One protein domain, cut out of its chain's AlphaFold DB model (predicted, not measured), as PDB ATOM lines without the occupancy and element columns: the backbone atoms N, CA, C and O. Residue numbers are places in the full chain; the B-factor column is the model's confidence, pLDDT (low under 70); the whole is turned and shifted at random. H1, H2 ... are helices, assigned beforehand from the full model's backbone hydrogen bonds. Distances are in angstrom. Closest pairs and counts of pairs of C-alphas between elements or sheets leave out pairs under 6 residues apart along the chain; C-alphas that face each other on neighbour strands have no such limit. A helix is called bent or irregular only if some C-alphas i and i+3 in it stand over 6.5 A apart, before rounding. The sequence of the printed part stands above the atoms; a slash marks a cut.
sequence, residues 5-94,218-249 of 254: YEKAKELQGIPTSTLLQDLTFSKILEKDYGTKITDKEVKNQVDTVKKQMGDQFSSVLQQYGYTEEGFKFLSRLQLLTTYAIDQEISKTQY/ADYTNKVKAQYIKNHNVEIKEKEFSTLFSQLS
ATOM      1  N   TYR A   5      44.487 -42.213 132.634       91.69
ATOM      2  CA  TYR A   5      45.570 -41.695 133.463       91.69
ATOM      3  C   TYR A   5      46.702 -41.072 132.641       91.69
ATOM      4  O   TYR A   5      47.114 -39.953 132.931       91.69
ATOM      5  N   GLU A   6      47.175 -41.746 131.588       91.69
ATOM      6  CA  GLU A   6      48.222 -41.191 130.725       91.69
ATOM      7  C   GLU A   6      47.750 -39.906 130.042       91.69
ATOM      8  O   GLU A   6      48.480 -38.919 130.003       91.69
ATOM      9  N   LYS A   7      46.492 -39.864 129.582       93.75
ATOM     10  CA  LYS A   7      45.973 -38.657 128.934       93.75
ATOM     11  C   LYS A   7      45.696 -37.514 129.900       93.75
ATOM     12  O   LYS A   7      45.911 -36.368 129.523       93.75
ATOM     13  N   ALA A   8      45.343 -37.803 131.149       94.88
ATOM     14  CA  ALA A   8      45.223 -36.779 132.182       94.88
ATOM     15  C   ALA A   8      46.570 -36.090 132.473       94.88
ATOM     16  O   ALA A   8      46.592 -34.896 132.748       94.88
ATOM     17  N   LYS A   9      47.707 -36.799 132.353       94.75
ATOM     18  CA  LYS A   9      49.040 -36.177 132.489       94.75
ATOM     19  C   LYS A   9      49.362 -35.217 131.348       94.75
ATOM     20  O   LYS A   9      50.056 -34.228 131.569       94.75
ATOM     21  N   GLU A  10      48.898 -35.529 130.140       95.69
ATOM     22  CA  GLU A  10      49.136 -34.721 128.942       95.69
ATOM     23  C   GLU A  10      48.185 -33.520 128.816       95.69
ATOM     24  O   GLU A  10      48.527 -32.557 128.125       95.69
ATOM     25  N   LEU A  11      47.005 -33.599 129.445       96.44
ATOM     26  CA  LEU A  11      45.879 -32.661 129.345       96.44
ATOM     27  C   LEU A  11      45.335 -32.310 130.741       96.44
ATOM     28  O   LEU A  11      44.157 -32.489 131.039       96.44
ATOM     29  N   GLN A  12      46.211 -31.809 131.607       94.50
ATOM     30  CA  GLN A  12      45.943 -31.557 133.029       94.50
ATOM     31  C   GLN A  12      44.865 -30.496 133.266       94.50
ATOM     32  O   GLN A  12      44.200 -30.515 134.299       94.50
ATOM     33  N   GLY A  13      44.676 -29.575 132.318       93.12
ATOM     34  CA  GLY A  13      43.620 -28.565 132.391       93.12
ATOM     35  C   GLY A  13      42.237 -29.049 131.946       93.12
ATOM     36  O   GLY A  13      41.286 -28.272 132.013       93.12
ATOM     37  N   ILE A  14      42.097 -30.296 131.477       95.12
ATOM     38  CA  ILE A  14      40.813 -30.840 131.013       95.12
ATOM     39  C   ILE A  14      40.133 -31.633 132.139       95.12
ATOM     40  O   ILE A  14      40.734 -32.566 132.676       95.12
ATOM     41  N   PRO A  15      38.864 -31.332 132.482       94.81
ATOM     42  CA  PRO A  15      38.099 -32.128 133.437       94.81
ATOM     43  C   PRO A  15      37.978 -33.597 133.016       94.81
ATOM     44  O   PRO A  15      37.807 -33.904 131.836       94.81
ATOM     45  N   THR A  16      37.966 -34.513 133.987       93.94
ATOM     46  CA  THR A  16      37.894 -35.966 133.743       93.94
ATOM     47  C   THR A  16      36.726 -36.371 132.838       93.94
ATOM     48  O   THR A  16      36.892 -37.235 131.980       93.94
ATOM     49  N   SER A  17      35.554 -35.747 132.993       92.69
ATOM     50  CA  SER A  17      34.381 -36.013 132.148       92.69
ATOM     51  C   SER A  17      34.632 -35.642 130.684       92.69
ATOM     52  O   SER A  17      34.424 -36.469 129.801       92.69
ATOM     53  N   THR A  18      35.145 -34.444 130.410       94.19
ATOM     54  CA  THR A  18      35.514 -34.026 129.049       94.19
ATOM     55  C   THR A  18      36.579 -34.948 128.464       94.19
ATOM     56  O   THR A  18      36.438 -35.420 127.341       94.19
ATOM     57  N   LEU A  19      37.590 -35.316 129.255       95.56
ATOM     58  CA  LEU A  19      38.636 -36.225 128.797       95.56
ATOM     59  C   LEU A  19      38.084 -37.617 128.441       95.56
ATOM     60  O   LEU A  19      38.490 -38.214 127.445       95.56
ATOM     61  N   LEU A  20      37.136 -38.141 129.220       95.00
ATOM     62  CA  LEU A  20      36.445 -39.395 128.910       95.00
ATOM     63  C   LEU A  20      35.623 -39.301 127.615       95.00
ATOM     64  O   LEU A  20      35.617 -40.260 126.836       95.00
ATOM     65  N   GLN A  21      34.964 -38.168 127.357       94.88
ATOM     66  CA  GLN A  21      34.257 -37.925 126.094       94.88
ATOM     67  C   GLN A  21      35.241 -37.925 124.919       94.88
ATOM     68  O   GLN A  21      35.051 -38.685 123.966       94.88
ATOM     69  N   ASP A  22      36.325 -37.158 125.019       95.94
ATOM     70  CA  ASP A  22      37.350 -37.036 123.979       95.94
ATOM     71  C   ASP A  22      38.010 -38.380 123.663       95.94
ATOM     72  O   ASP A  22      38.190 -38.746 122.501       95.94
ATOM     73  N   LEU A  23      38.321 -39.173 124.692       96.19
ATOM     74  CA  LEU A  23      38.876 -40.516 124.522       96.19
ATOM     75  C   LEU A  23      37.889 -41.476 123.861       96.19
ATOM     76  O   LEU A  23      38.300 -42.328 123.067       96.19
ATOM     77  N   THR A  24      36.600 -41.356 124.180       95.88
ATOM     78  CA  THR A  24      35.547 -42.173 123.572       95.88
ATOM     79  C   THR A  24      35.398 -41.835 122.093       95.88
ATOM     80  O   THR A  24      35.470 -42.736 121.254       95.88
ATOM     81  N   PHE A  25      35.287 -40.548 121.754       97.12
ATOM     82  CA  PHE A  25      35.219 -40.102 120.363       97.12
ATOM     83  C   PHE A  25      36.484 -40.435 119.588       97.12
ATOM     84  O   PHE A  25      36.382 -40.946 118.477       97.12
ATOM     85  N   SER A  26      37.666 -40.241 120.177       97.12
ATOM     86  CA  SER A  26      38.927 -40.641 119.555       97.12
ATOM     87  C   SER A  26      38.895 -42.123 119.193       97.12
ATOM     88  O   SER A  26      39.096 -42.464 118.034       97.12
ATOM     89  N   LYS A  27      38.537 -43.022 120.120       96.25
ATOM     90  CA  LYS A  27      38.477 -44.464 119.823       96.25
ATOM     91  C   LYS A  27      37.484 -44.812 118.712       96.25
ATOM     92  O   LYS A  27      37.812 -45.622 117.847       96.25
ATOM     93  N   ILE A  28      36.289 -44.226 118.747       97.00
ATOM     94  CA  ILE A  28      35.239 -44.469 117.749       97.00
ATOM     95  C   ILE A  28      35.687 -43.990 116.367       97.00
ATOM     96  O   ILE A  28      35.652 -44.746 115.398       97.00
ATOM     97  N   LEU A  29      36.155 -42.749 116.281       98.12
ATOM     98  CA  LEU A  29      36.487 -42.128 115.008       98.12
ATOM     99  C   LEU A  29      37.811 -42.636 114.436       98.12
ATOM    100  O   LEU A  29      37.952 -42.693 113.223       98.12
ATOM    101  N   GLU A  30      38.763 -43.065 115.263       97.44
ATOM    102  CA  GLU A  30      39.965 -43.763 114.787       97.44
ATOM    103  C   GLU A  30      39.619 -45.100 114.135       97.44
ATOM    104  O   GLU A  30      40.182 -45.451 113.098       97.44
ATOM    105  N   LYS A  31      38.666 -45.840 114.713       96.62
ATOM    106  CA  LYS A  31      38.191 -47.106 114.146       96.62
ATOM    107  C   LYS A  31      37.543 -46.896 112.774       96.62
ATOM    108  O   LYS A  31      37.784 -47.697 111.876       96.62
ATOM    109  N   ASP A  32      36.769 -45.826 112.610       96.69
ATOM    110  CA  ASP A  32      36.047 -45.554 111.362       96.69
ATOM    111  C   ASP A  32      36.914 -44.827 110.315       96.69
ATOM    112  O   ASP A  32      36.834 -45.116 109.119       96.69
ATOM    113  N   TYR A  33      37.764 -43.892 110.752       97.75
ATOM    114  CA  TYR A  33      38.427 -42.902 109.893       97.75
ATOM    115  C   TYR A  33      39.914 -42.681 110.189       97.75
ATOM    116  O   TYR A  33      40.528 -41.819 109.561       97.75
ATOM    117  N   GLY A  34      40.544 -43.459 111.071       96.44
ATOM    118  CA  GLY A  34      41.949 -43.259 111.448       96.44
ATOM    119  C   GLY A  34      42.925 -43.301 110.267       96.44
ATOM    120  O   GLY A  34      43.924 -42.587 110.260       96.44
ATOM    121  N   THR A  35      42.600 -44.065 109.218       97.12
ATOM    122  CA  THR A  35      43.382 -44.131 107.965       97.12
ATOM    123  C   THR A  35      43.139 -42.959 107.014       97.12
ATOM    124  O   THR A  35      43.897 -42.777 106.063       97.12
ATOM    125  N   LYS A  36      42.078 -42.175 107.236       97.75
ATOM    126  CA  LYS A  36      41.741 -40.981 106.447       97.75
ATOM    127  C   LYS A  36      42.447 -39.734 106.956       97.75
ATOM    128  O   LYS A  36      42.610 -38.808 106.176       97.75
ATOM    129  N   ILE A  37      42.865 -39.739 108.221       97.19
ATOM    130  CA  ILE A  37      43.616 -38.652 108.847       97.19
ATOM    131  C   ILE A  37      45.041 -39.130 109.110       97.19
ATOM    132  O   ILE A  37      45.309 -39.920 110.018       97.19
ATOM    133  N   THR A  38      45.975 -38.653 108.303       96.25
ATOM    134  CA  THR A  38      47.390 -39.015 108.384       96.25
ATOM    135  C   THR A  38      48.114 -38.236 109.479       96.25
ATOM    136  O   THR A  38      47.766 -37.100 109.802       96.25
ATOM    137  N   ASP A  39      49.204 -38.794 110.004       95.75
ATOM    138  CA  ASP A  39      50.063 -38.082 110.961       95.75
ATOM    139  C   ASP A  39      50.650 -36.790 110.378       95.75
ATOM    140  O   ASP A  39      50.904 -35.834 111.110       95.75
ATOM    141  N   LYS A  40      50.823 -36.732 109.052       97.12
ATOM    142  CA  LYS A  40      51.261 -35.525 108.349       97.12
ATOM    143  C   LYS A  40      50.215 -34.414 108.433       97.12
ATOM    144  O   LYS A  40      50.587 -33.270 108.667       97.12
ATOM    145  N   GLU A  41      48.933 -34.726 108.261       96.56
ATOM    146  CA  GLU A  41      47.850 -33.739 108.396       96.56
ATOM    147  C   GLU A  41      47.749 -33.218 109.828       96.56
ATOM    148  O   GLU A  41      47.673 -32.008 110.034       96.56
ATOM    149  N   VAL A  42      47.860 -34.110 110.818       97.81
ATOM    150  CA  VAL A  42      47.901 -33.719 112.235       97.81
ATOM    151  C   VAL A  42      49.099 -32.808 112.508       97.81
ATOM    152  O   VAL A  42      48.946 -31.750 113.117       97.81
ATOM    153  N   LYS A  43      50.292 -33.177 112.022       97.06
ATOM    154  CA  LYS A  43      51.502 -32.363 112.176       97.06
ATOM    155  C   LYS A  43      51.337 -30.986 111.532       97.06
ATOM    156  O   LYS A  43      51.666 -29.990 112.160       97.06
ATOM    157  N   ASN A  44      50.792 -30.920 110.318       97.12
ATOM    158  CA  ASN A  44      50.558 -29.654 109.622       97.12
ATOM    159  C   ASN A  44      49.598 -28.742 110.399       97.12
ATOM    160  O   ASN A  44      49.826 -27.533 110.459       97.12
ATOM    161  N   GLN A  45      48.548 -29.305 111.006       95.12
ATOM    162  CA  GLN A  45      47.623 -28.551 111.854       95.12
ATOM    163  C   GLN A  45      48.347 -27.968 113.077       95.12
ATOM    164  O   GLN A  45      48.239 -26.770 113.343       95.12
ATOM    165  N   VAL A  46      49.137 -28.786 113.781       96.50
ATOM    166  CA  VAL A  46      49.916 -28.348 114.951       96.50
ATOM    167  C   VAL A  46      50.943 -27.280 114.571       96.50
ATOM    168  O   VAL A  46      51.005 -26.233 115.213       96.50
ATOM    169  N   ASP A  47      51.704 -27.500 113.498       96.50
ATOM    170  CA  ASP A  47      52.717 -26.560 113.009       96.50
ATOM    171  C   ASP A  47      52.100 -25.220 112.596       96.50
ATOM    172  O   ASP A  47      52.703 -24.168 112.811       96.50
ATOM    173  N   THR A  48      50.894 -25.238 112.021       96.25
ATOM    174  CA  THR A  48      50.169 -24.017 111.647       96.25
ATOM    175  C   THR A  48      49.855 -23.179 112.881       96.25
ATOM    176  O   THR A  48      50.170 -21.989 112.902       96.25
ATOM    177  N   VAL A  49      49.306 -23.799 113.929       94.69
ATOM    178  CA  VAL A  49      49.003 -23.109 115.192       94.69
ATOM    179  C   VAL A  49      50.286 -22.625 115.870       94.69
ATOM    180  O   VAL A  49      50.372 -21.469 116.282       94.69
ATOM    181  N   LYS A  50      51.327 -23.463 115.906       95.00
ATOM    182  CA  LYS A  50      52.645 -23.109 116.448       95.00
ATOM    183  C   LYS A  50      53.253 -21.907 115.730       95.00
ATOM    184  O   LYS A  50      53.761 -21.000 116.379       95.00
ATOM    185  N   LYS A  51      53.145 -21.845 114.400       96.06
ATOM    186  CA  LYS A  51      53.616 -20.708 113.599       96.06
ATOM    187  C   LYS A  51      52.806 -19.436 113.853       96.06
ATOM    188  O   LYS A  51      53.389 -18.358 113.869       96.06
ATOM    189  N   GLN A  52      51.491 -19.549 114.031       92.88
ATOM    190  CA  GLN A  52      50.629 -18.406 114.343       92.88
ATOM    191  C   GLN A  52      50.918 -17.825 115.732       92.88
ATOM    192  O   GLN A  52      50.887 -16.610 115.894       92.88
ATOM    193  N   MET A  53      51.213 -18.680 116.714       93.56
ATOM    194  CA  MET A  53      51.501 -18.268 118.092       93.56
ATOM    195  C   MET A  53      52.972 -17.892 118.329       93.56
ATOM    196  O   MET A  53      53.276 -17.182 119.286       93.56
ATOM    197  N   GLY A  54      53.894 -18.367 117.485       95.44
ATOM    198  CA  GLY A  54      55.328 -18.112 117.620       95.44
ATOM    199  C   GLY A  54      55.861 -18.536 118.990       95.44
ATOM    200  O   GLY A  54      55.526 -19.607 119.503       95.44
ATOM    201  N   ASP A  55      56.660 -17.664 119.605       95.88
ATOM    202  CA  ASP A  55      57.306 -17.913 120.901       95.88
ATOM    203  C   ASP A  55      56.305 -18.107 122.055       95.88
ATOM    204  O   ASP A  55      56.645 -18.695 123.083       95.88
ATOM    205  N   GLN A  56      55.050 -17.670 121.890       96.06
ATOM    206  CA  GLN A  56      54.005 -17.837 122.905       96.06
ATOM    207  C   GLN A  56      53.401 -19.246 122.923       96.06
ATOM    208  O   GLN A  56      52.696 -19.587 123.867       96.06
ATOM    209  N   PHE A  57      53.665 -20.088 121.919       96.19
ATOM    210  CA  PHE A  57      53.023 -21.402 121.812       96.19
ATOM    211  C   PHE A  57      53.205 -22.248 123.081       96.19
ATOM    212  O   PHE A  57      52.235 -22.755 123.640       96.19
ATOM    213  N   SER A  58      54.441 -22.360 123.581       95.25
ATOM    214  CA  SER A  58      54.729 -23.191 124.755       95.25
ATOM    215  C   SER A  58      54.090 -22.647 126.034       95.25
ATOM    216  O   SER A  58      53.611 -23.436 126.848       95.25
ATOM    217  N   SER A  59      54.086 -21.327 126.236       96.81
ATOM    218  CA  SER A  59      53.498 -20.722 127.436       96.81
ATOM    219  C   SER A  59      51.972 -20.797 127.415       96.81
ATOM    220  O   SER A  59      51.366 -21.066 128.450       96.81
ATOM    221  N   VAL A  60      51.353 -20.659 126.240       95.81
ATOM    222  CA  VAL A  60      49.906 -20.838 126.051       95.81
ATOM    223  C   VAL A  60      49.487 -22.281 126.339       95.81
ATOM    224  O   VAL A  60      48.524 -22.494 127.073       95.81
ATOM    225  N   LEU A  61      50.220 -23.284 125.834       96.75
ATOM    226  CA  LEU A  61      49.926 -24.684 126.163       96.75
ATOM    227  C   LEU A  61      50.017 -24.938 127.672       96.75
ATOM    228  O   LEU A  61      49.103 -25.528 128.245       96.75
ATOM    229  N   GLN A  62      51.064 -24.435 128.332       96.00
ATOM    230  CA  GLN A  62      51.214 -24.560 129.784       96.00
ATOM    231  C   GLN A  62      50.075 -23.884 130.552       96.00
ATOM    232  O   GLN A  62      49.574 -24.460 131.514       96.00
ATOM    233  N   GLN A  63      49.629 -22.702 130.116       96.12
ATOM    234  CA  GLN A  63      48.499 -21.998 130.724       96.12
ATOM    235  C   GLN A  63      47.205 -22.820 130.658       96.12
ATOM    236  O   GLN A  63      46.427 -22.812 131.610       96.12
ATOM    237  N   TYR A  64      46.989 -23.553 129.565       94.56
ATOM    238  CA  TYR A  64      45.864 -24.480 129.434       94.56
ATOM    239  C   TYR A  64      46.103 -25.844 130.101       94.56
ATOM    240  O   TYR A  64      45.209 -26.687 130.102       94.56
ATOM    241  N   GLY A  65      47.280 -26.086 130.684       96.69
ATOM    242  CA  GLY A  65      47.644 -27.377 131.268       96.69
ATOM    243  C   GLY A  65      47.851 -28.474 130.220       96.69
ATOM    244  O   GLY A  65      47.581 -29.642 130.494       96.69
ATOM    245  N   TYR A  66      48.274 -28.115 129.008       97.25
ATOM    246  CA  TYR A  66      48.502 -29.037 127.899       97.25
ATOM    247  C   TYR A  66      49.995 -29.262 127.669       97.25
ATOM    248  O   TYR A  66      50.821 -28.354 127.757       97.25
ATOM    249  N   THR A  67      50.336 -30.490 127.300       96.38
ATOM    250  CA  THR A  67      51.620 -30.831 126.677       96.38
ATOM    251  C   THR A  67      51.508 -30.738 125.152       96.38
ATOM    252  O   THR A  67      50.402 -30.727 124.608       96.38
ATOM    253  N   GLU A  68      52.634 -30.719 124.429       95.25
ATOM    254  CA  GLU A  68      52.613 -30.762 122.954       95.25
ATOM    255  C   GLU A  68      51.956 -32.055 122.434       95.25
ATOM    256  O   GLU A  68      51.192 -32.012 121.471       95.25
ATOM    257  N   GLU A  69      52.156 -33.189 123.118       95.69
ATOM    258  CA  GLU A  69      51.523 -34.462 122.742       95.69
ATOM    259  C   GLU A  69      50.014 -34.471 123.037       95.69
ATOM    260  O   GLU A  69      49.224 -34.940 122.213       95.69
ATOM    261  N   GLY A  70      49.592 -33.854 124.146       96.31
ATOM    262  CA  GLY A  70      48.177 -33.617 124.438       96.31
ATOM    263  C   GLY A  70      47.520 -32.728 123.380       96.31
ATOM    264  O   GLY A  70      46.455 -33.055 122.856       96.31
ATOM    265  N   PHE A  71      48.189 -31.644 122.981       97.06
ATOM    266  CA  PHE A  71      47.712 -30.764 121.916       97.06
ATOM    267  C   PHE A  71      47.623 -31.477 120.556       97.06
ATOM    268  O   PHE A  71      46.656 -31.294 119.811       97.06
ATOM    269  N   LYS A  72      48.590 -32.345 120.239       97.38
ATOM    270  CA  LYS A  72      48.565 -33.193 119.040       97.38
ATOM    271  C   LYS A  72      47.398 -34.183 119.064       97.38
ATOM    272  O   LYS A  72      46.737 -34.357 118.040       97.38
ATOM    273  N   PHE A  73      47.107 -34.794 120.215       97.06
ATOM    274  CA  PHE A  73      45.931 -35.652 120.394       97.06
ATOM    275  C   PHE A  73      44.629 -34.887 120.123       97.06
ATOM    276  O   PHE A  73      43.823 -35.341 119.311       97.06
ATOM    277  N   LEU A  74      44.452 -33.702 120.722       96.94
ATOM    278  CA  LEU A  74      43.273 -32.859 120.489       96.94
ATOM    279  C   LEU A  74      43.157 -32.434 119.021       96.94
ATOM    280  O   LEU A  74      42.073 -32.477 118.445       96.94
ATOM    281  N   SER A  75      44.280 -32.094 118.382       97.50
ATOM    282  CA  SER A  75      44.321 -31.738 116.959       97.50
ATOM    283  C   SER A  75      43.864 -32.901 116.074       97.50
ATOM    284  O   SER A  75      43.077 -32.711 115.148       97.50
ATOM    285  N   ARG A  76      44.310 -34.125 116.378       98.19
ATOM    286  CA  ARG A  76      43.881 -35.331 115.662       98.19
ATOM    287  C   ARG A  76      42.399 -35.625 115.881       98.19
ATOM    288  O   ARG A  76      41.691 -35.893 114.912       98.19
ATOM    289  N   LEU A  77      41.920 -35.526 117.120       97.81
ATOM    290  CA  LEU A  77      40.504 -35.692 117.446       97.81
ATOM    291  C   LEU A  77      39.628 -34.668 116.710       97.81
ATOM    292  O   LEU A  77      38.590 -35.039 116.162       97.81
ATOM    293  N   GLN A  78      40.056 -33.407 116.639       97.25
ATOM    294  CA  GLN A  78      39.340 -32.360 115.913       97.25
ATOM    295  C   GLN A  78      39.250 -32.667 114.413       97.25
ATOM    296  O   GLN A  78      38.174 -32.534 113.827       97.25
ATOM    297  N   LEU A  79      40.346 -33.112 113.789       98.00
ATOM    298  CA  LEU A  79      40.365 -33.495 112.371       98.00
ATOM    299  C   LEU A  79      39.435 -34.681 112.091       98.00
ATOM    300  O   LEU A  79      38.638 -34.633 111.157       98.00
ATOM    301  N   LEU A  80      39.486 -35.716 112.932       98.44
ATOM    302  CA  LEU A  80      38.595 -36.875 112.838       98.44
ATOM    303  C   LEU A  80      37.125 -36.481 113.009       98.44
ATOM    304  O   LEU A  80      36.272 -36.935 112.248       98.44
ATOM    305  N   THR A  81      36.828 -35.618 113.981       97.75
ATOM    306  CA  THR A  81      35.467 -35.131 114.249       97.75
ATOM    307  C   THR A  81      34.936 -34.313 113.077       97.75
ATOM    308  O   THR A  81      33.815 -34.547 112.629       97.75
ATOM    309  N   THR A  82      35.757 -33.410 112.531       96.44
ATOM    310  CA  THR A  82      35.419 -32.609 111.341       96.44
ATOM    311  C   THR A  82      35.134 -33.520 110.150       96.44
ATOM    312  O   THR A  82      34.088 -33.403 109.518       96.44
ATOM    313  N   TYR A  83      35.997 -34.510 109.900       97.62
ATOM    314  CA  TYR A  83      35.796 -35.477 108.823       97.62
ATOM    315  C   TYR A  83      34.503 -36.285 108.997       97.62
ATOM    316  O   TYR A  83      33.756 -36.481 108.042       97.62
ATOM    317  N   ALA A  84      34.210 -36.743 110.213       98.06
ATOM    318  CA  ALA A  84      33.005 -37.509 110.512       98.06
ATOM    319  C   ALA A  84      31.717 -36.703 110.270       98.06
ATOM    320  O   ALA A  84      30.755 -37.240 109.715       98.06
ATOM    321  N   ILE A  85      31.718 -35.421 110.650       98.06
ATOM    322  CA  ILE A  85      30.624 -34.478 110.382       98.06
ATOM    323  C   ILE A  85      30.500 -34.227 108.875       98.06
ATOM    324  O   ILE A  85      29.399 -34.328 108.337       98.06
ATOM    325  N   ASP A  86      31.613 -34.008 108.173       97.38
ATOM    326  CA  ASP A  86      31.653 -33.828 106.718       97.38
ATOM    327  C   ASP A  86      31.066 -35.016 105.953       97.38
ATOM    328  O   ASP A  86      30.336 -34.839 104.968       97.38
ATOM    329  N   GLN A  87      31.362 -36.240 106.399       97.94
ATOM    330  CA  GLN A  87      30.774 -37.446 105.822       97.94
ATOM    331  C   GLN A  87      29.257 -37.464 106.010       97.94
ATOM    332  O   GLN A  87      28.532 -37.792 105.069       97.94
ATOM    333  N   GLU A  88      28.764 -37.094 107.190       98.00
ATOM    334  CA  GLU A  88      27.327 -37.085 107.467       98.00
ATOM    335  C   GLU A  88      26.600 -35.976 106.695       98.00
ATOM    336  O   GLU A  88      25.548 -36.225 106.100       98.00
ATOM    337  N   ILE A  89      27.199 -34.783 106.594       98.44
ATOM    338  CA  ILE A  89      26.716 -33.690 105.734       98.44
ATOM    339  C   ILE A  89      26.626 -34.169 104.285       98.44
ATOM    340  O   ILE A  89      25.590 -34.012 103.636       98.44
ATOM    341  N   SER A  90      27.686 -34.803 103.783       97.56
ATOM    342  CA  SER A  90      27.745 -35.270 102.398       97.56
ATOM    343  C   SER A  90      26.679 -36.315 102.077       97.56
ATOM    344  O   SER A  90      26.150 -36.325 100.965       97.56
ATOM    345  N   LYS A  91      26.349 -37.173 103.047       97.19
ATOM    346  CA  LYS A  91      25.330 -38.220 102.916       97.19
ATOM    347  C   LYS A  91      23.905 -37.685 103.029       97.19
ATOM    348  O   LYS A  91      23.023 -38.209 102.356       97.19
ATOM    349  N   THR A  92      23.667 -36.682 103.875       97.75
ATOM    350  CA  THR A  92      22.298 -36.330 104.299       97.75
ATOM    351  C   THR A  92      21.853 -34.917 103.941       97.75
ATOM    352  O   THR A  92      20.653 -34.679 103.837       97.75
ATOM    353  N   GLN A  93      22.777 -33.973 103.738       98.19
ATOM    354  CA  GLN A  93      22.444 -32.546 103.657       98.19
ATOM    355  C   GLN A  93      22.507 -31.969 102.243       98.19
ATOM    356  O   GLN A  93      21.909 -30.926 101.999       98.19
ATOM    357  N   TYR A  94      23.145 -32.634 101.278       97.50
ATOM    358  CA  TYR A  94      23.178 -32.178  99.878       97.50
ATOM    359  C   TYR A  94      21.922 -32.571  99.084       97.50
ATOM    360  O   TYR A  94      22.007 -32.994  97.929       97.50
ATOM    361  N   ALA A 218      25.322 -26.203 116.133       93.94
ATOM    362  CA  ALA A 218      25.619 -26.987 117.330       93.94
ATOM    363  C   ALA A 218      24.647 -28.166 117.520       93.94
ATOM    364  O   ALA A 218      25.075 -29.245 117.930       93.94
ATOM    365  N   ASP A 219      23.367 -28.001 117.178       94.69
ATOM    366  CA  ASP A 219      22.367 -29.060 117.321       94.69
ATOM    367  C   ASP A 219      22.612 -30.170 116.301       94.69
ATOM    368  O   ASP A 219      22.616 -31.356 116.648       94.69
ATOM    369  N   TYR A 220      22.903 -29.798 115.051       96.12
ATOM    370  CA  TYR A 220      23.276 -30.759 114.019       96.12
ATOM    371  C   TYR A 220      24.543 -31.529 114.403       96.12
ATOM    372  O   TYR A 220      24.543 -32.762 114.411       96.12
ATOM    373  N   THR A 221      25.621 -30.831 114.767       95.62
ATOM    374  CA  THR A 221      26.896 -31.482 115.109       95.62
ATOM    375  C   THR A 221      26.786 -32.371 116.355       95.62
ATOM    376  O   THR A 221      27.358 -33.465 116.372       95.62
ATOM    377  N   ASN A 222      26.003 -31.977 117.367       94.94
ATOM    378  CA  ASN A 222      25.718 -32.816 118.535       94.94
ATOM    379  C   ASN A 222      24.906 -34.060 118.168       94.94
ATOM    380  O   ASN A 222      25.238 -35.157 118.623       94.94
ATOM    381  N   LYS A 223      23.915 -33.929 117.279       95.69
ATOM    382  CA  LYS A 223      23.144 -35.067 116.764       95.69
ATOM    383  C   LYS A 223      24.030 -36.068 116.022       95.69
ATOM    384  O   LYS A 223      23.901 -37.270 116.249       95.69
ATOM    385  N   VAL A 224      24.959 -35.595 115.188       96.38
ATOM    386  CA  VAL A 224      25.936 -36.470 114.517       96.38
ATOM    387  C   VAL A 224      26.792 -37.203 115.553       96.38
ATOM    388  O   VAL A 224      26.901 -38.426 115.511       96.38
ATOM    389  N   LYS A 225      27.345 -36.493 116.545       95.88
ATOM    390  CA  LYS A 225      28.123 -37.115 117.633       95.88
ATOM    391  C   LYS A 225      27.314 -38.181 118.385       95.88
ATOM    392  O   LYS A 225      27.825 -39.278 118.607       95.88
ATOM    393  N   ALA A 226      26.049 -37.908 118.712       95.56
ATOM    394  CA  ALA A 226      25.153 -38.869 119.357       95.56
ATOM    395  C   ALA A 226      24.927 -40.132 118.503       95.56
ATOM    396  O   ALA A 226      24.912 -41.246 119.034       95.56
ATOM    397  N   GLN A 227      24.811 -39.991 117.177       95.50
ATOM    398  CA  GLN A 227      24.707 -41.135 116.267       95.50
ATOM    399  C   GLN A 227      25.955 -42.023 116.311       95.50
ATOM    400  O   GLN A 227      25.813 -43.242 116.351       95.50
ATOM    401  N   TYR A 228      27.167 -41.457 116.366       95.81
ATOM    402  CA  TYR A 228      28.395 -42.257 116.493       95.81
ATOM    403  C   TYR A 228      28.454 -43.029 117.819       95.81
ATOM    404  O   TYR A 228      28.804 -44.209 117.815       95.81
ATOM    405  N   ILE A 229      28.050 -42.409 118.933       95.00
ATOM    406  CA  ILE A 229      27.937 -43.086 120.238       95.00
ATOM    407  C   ILE A 229      26.969 -44.275 120.147       95.00
ATOM    408  O   ILE A 229      27.300 -45.385 120.575       95.00
ATOM    409  N   LYS A 230      25.797 -44.071 119.531       94.25
ATOM    410  CA  LYS A 230      24.787 -45.119 119.338       94.25
ATOM    411  C   LYS A 230      25.277 -46.240 118.415       94.25
ATOM    412  O   LYS A 230      25.148 -47.405 118.764       94.25
ATOM    413  N   ASN A 231      25.862 -45.907 117.265       95.06
ATOM    414  CA  ASN A 231      26.292 -46.877 116.251       95.06
ATOM    415  C   ASN A 231      27.410 -47.802 116.747       95.06
ATOM    416  O   ASN A 231      27.519 -48.940 116.292       95.06
ATOM    417  N   HIS A 232      28.235 -47.327 117.683       95.62
ATOM    418  CA  HIS A 232      29.290 -48.127 118.306       95.62
ATOM    419  C   HIS A 232      28.869 -48.781 119.626       95.62
ATOM    420  O   HIS A 232      29.716 -49.391 120.276       95.62
ATOM    421  N   ASN A 233      27.583 -48.712 119.996       93.81
ATOM    422  CA  ASN A 233      27.018 -49.320 121.206       93.81
ATOM    423  C   ASN A 233      27.824 -48.979 122.471       93.81
ATOM    424  O   ASN A 233      28.181 -49.861 123.254       93.81
ATOM    425  N   VAL A 234      28.165 -47.701 122.645       93.31
ATOM    426  CA  VAL A 234      28.936 -47.249 123.808       93.31
ATOM    427  C   VAL A 234      28.127 -47.464 125.086       93.31
ATOM    428  O   VAL A 234      27.023 -46.943 125.229       93.31
ATOM    429  N   GLU A 235      28.711 -48.189 126.036       92.25
ATOM    430  CA  GLU A 235      28.127 -48.462 127.349       92.25
ATOM    431  C   GLU A 235      28.947 -47.773 128.448       92.25
ATOM    432  O   GLU A 235      30.162 -47.967 128.549       92.25
ATOM    433  N   ILE A 236      28.278 -46.990 129.299       91.69
ATOM    434  CA  ILE A 236      28.895 -46.377 130.479       91.69
ATOM    435  C   ILE A 236      28.653 -47.289 131.680       91.69
ATOM    436  O   ILE A 236      27.551 -47.345 132.220       91.69
ATOM    437  N   LYS A 237      29.701 -48.000 132.101       93.12
ATOM    438  CA  LYS A 237      29.626 -48.944 133.229       93.12
ATOM    439  C   LYS A 237      29.757 -48.268 134.591       93.12
ATOM    440  O   LYS A 237      29.160 -48.717 135.565       93.12
ATOM    441  N   GLU A 238      30.519 -47.181 134.649       92.88
ATOM    442  CA  GLU A 238      30.743 -46.432 135.881       92.88
ATOM    443  C   GLU A 238      29.591 -45.462 136.144       92.88
ATOM    444  O   GLU A 238      29.356 -44.522 135.381       92.88
ATOM    445  N   LYS A 239      28.866 -45.680 137.247       92.12
ATOM    446  CA  LYS A 239      27.634 -44.939 137.571       92.12
ATOM    447  C   LYS A 239      27.855 -43.434 137.714       92.12
ATOM    448  O   LYS A 239      26.991 -42.657 137.308       92.12
ATOM    449  N   GLU A 240      29.010 -43.033 138.244       92.94
ATOM    450  CA  GLU A 240      29.397 -41.626 138.422       92.94
ATOM    451  C   GLU A 240      29.460 -40.858 137.094       92.94
ATOM    452  O   GLU A 240      29.264 -39.647 137.071       92.94
ATOM    453  N   PHE A 241      29.653 -41.564 135.976       91.56
ATOM    454  CA  PHE A 241      29.687 -40.985 134.635       91.56
ATOM    455  C   PHE A 241      28.424 -41.285 133.823       91.56
ATOM    456  O   PHE A 241      28.413 -41.045 132.624       91.56
ATOM    457  N   SER A 242      27.341 -41.786 134.423       89.62
ATOM    458  CA  SER A 242      26.114 -42.173 133.693       89.62
ATOM    459  C   SER A 242      25.519 -41.063 132.809       89.62
ATOM    460  O   SER A 242      24.863 -41.354 131.811       89.62
ATOM    461  N   THR A 243      25.790 -39.795 133.123       91.44
ATOM    462  CA  THR A 243      25.345 -38.617 132.362       91.44
ATOM    463  C   THR A 243      26.393 -38.071 131.383       91.44
ATOM    464  O   THR A 243      26.194 -36.990 130.838       91.44
ATOM    465  N   LEU A 244      27.487 -38.799 131.114       92.12
ATOM    466  CA  LEU A 244      28.645 -38.329 130.335       92.12
ATOM    467  C   LEU A 244      28.301 -37.774 128.945       92.12
ATOM    468  O   LEU A 244      29.009 -36.897 128.458       92.12
ATOM    469  N   PHE A 245      27.251 -38.285 128.301       91.75
ATOM    470  CA  PHE A 245      26.811 -37.862 126.965       91.75
ATOM    471  C   PHE A 245      25.394 -37.271 126.958       91.75
ATOM    472  O   PHE A 245      24.779 -37.159 125.894       91.75
ATOM    473  N   SER A 246      24.849 -36.896 128.121       87.25
ATOM    474  CA  SER A 246      23.485 -36.358 128.221       87.25
ATOM    475  C   SER A 246      23.305 -35.079 127.396       87.25
ATOM    476  O   SER A 246      22.276 -34.905 126.754       87.25
ATOM    477  N   GLN A 247      24.345 -34.247 127.300       83.69
ATOM    478  CA  GLN A 247      24.381 -33.020 126.503       83.69
ATOM    479  C   GLN A 247      24.298 -33.248 124.986       83.69
ATOM    480  O   GLN A 247      23.980 -32.323 124.248       83.69
ATOM    481  N   LEU A 248      24.604 -34.460 124.510       83.06
ATOM    482  CA  LEU A 248      24.461 -34.823 123.095       83.06
ATOM    483  C   LEU A 248      23.051 -35.315 122.772       83.06
ATOM    484  O   LEU A 248      22.660 -35.369 121.610       83.06
ATOM    485  N   SER A 249      22.302 -35.692 123.808       63.12
ATOM    486  CA  SER A 249      20.926 -36.153 123.711       63.12
ATOM    487  C   SER A 249      20.009 -34.935 123.759       63.12
ATOM    488  O   SER A 249      19.267 -34.730 124.716       63.12
TER     489      SER A 249
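Overview. This is residues 5 to 94 and 218 to 249 of the 254 residues of the protein "Maturation protein" of Lactococcus garvieae DCC43 (UniProt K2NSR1). A long helix, H4, makes the spine of this domain, and the other helices cross it rather than run along it: H1, H2 and H5 follow one another along one side, and H3a crosses it on the other. H3 bends sharply and its second arm, H3b, folds back toward the first residues of H4, while residues 51 to 56 at the elbow stick out. The printed part has 122 residues with five named helices, H1 to H5 in chain order, and no named strand, and its class is all helix. It is compact, with a radius of gyration of the C-alphas of 15.5 A, and spans 42 by 39 by 25 A.

Arrangement. Start at H1, residues 5 to 10, which touches residues 68 to 70 of H4, residues 68 to 92; look at the C-alphas of Glu 10 and Gly 70, the closest, 4.7 A apart. H2, residues 16 to 33, touches residues 77 to 84 of H4, closest at the C-alphas of Ser 26 and Leu 77, 5.6 A, at a steep tilt of 57 degrees, the same way. H3, residues 39 to 63, is bent: C-alphas 52 and 55 are 9.4 A apart, though by its hydrogen bonds it was assigned as one helix. Its arm H3a, residues 39 to 52, touches H4 with residues 42 to 46 alone, closest at the C-alphas of Val 42 and Arg 76, 5.5 A. Arm H3b, residues 55 to 63, is irregular, with C-alphas 55 and 58 7.0 A apart, and is about perpendicular to H3a at 75 degrees. H5, residues 218 to 231, only just touches H4, with 3 pairs of C-alphas within 8 A, the closest those of Ile 85 and Val 224, 6.6 A. H1 and H5 are apart. Every O i to N i+4 pair is within hydrogen-bond range in H1, H2, H3a, H4 and H5; in H3b, 4 of 5 are.

Along the chain. Find C-alpha 5 at (45.570, -41.695, 133.463), where H1 begins; it is 9.0 A long. H2 runs 24.8 A, H3a 20.0 A and H3b 13.8 A. From C-alpha 68 at (52.613, -30.762, 122.954), H4 runs 36.0 A to C-alpha 92. H5, 19.9 A long, ends at C-alpha 231 at (26.292, -46.877, 116.251).

Size, cuts and confidence. The two C-alphas farthest apart, those of Asp 55 and Asn 233, are 43.6 A apart. Residues 95 to 217 are not printed, and C-alphas 94 and 218 are 18.4 A apart across that cut. The links H1 to H2, H2 to H3 and H3 to H4 are tight. Residues 232 to 249 hold no named element. The mean pLDDT of the printed part is 95.2, and only residue 249 is under 70.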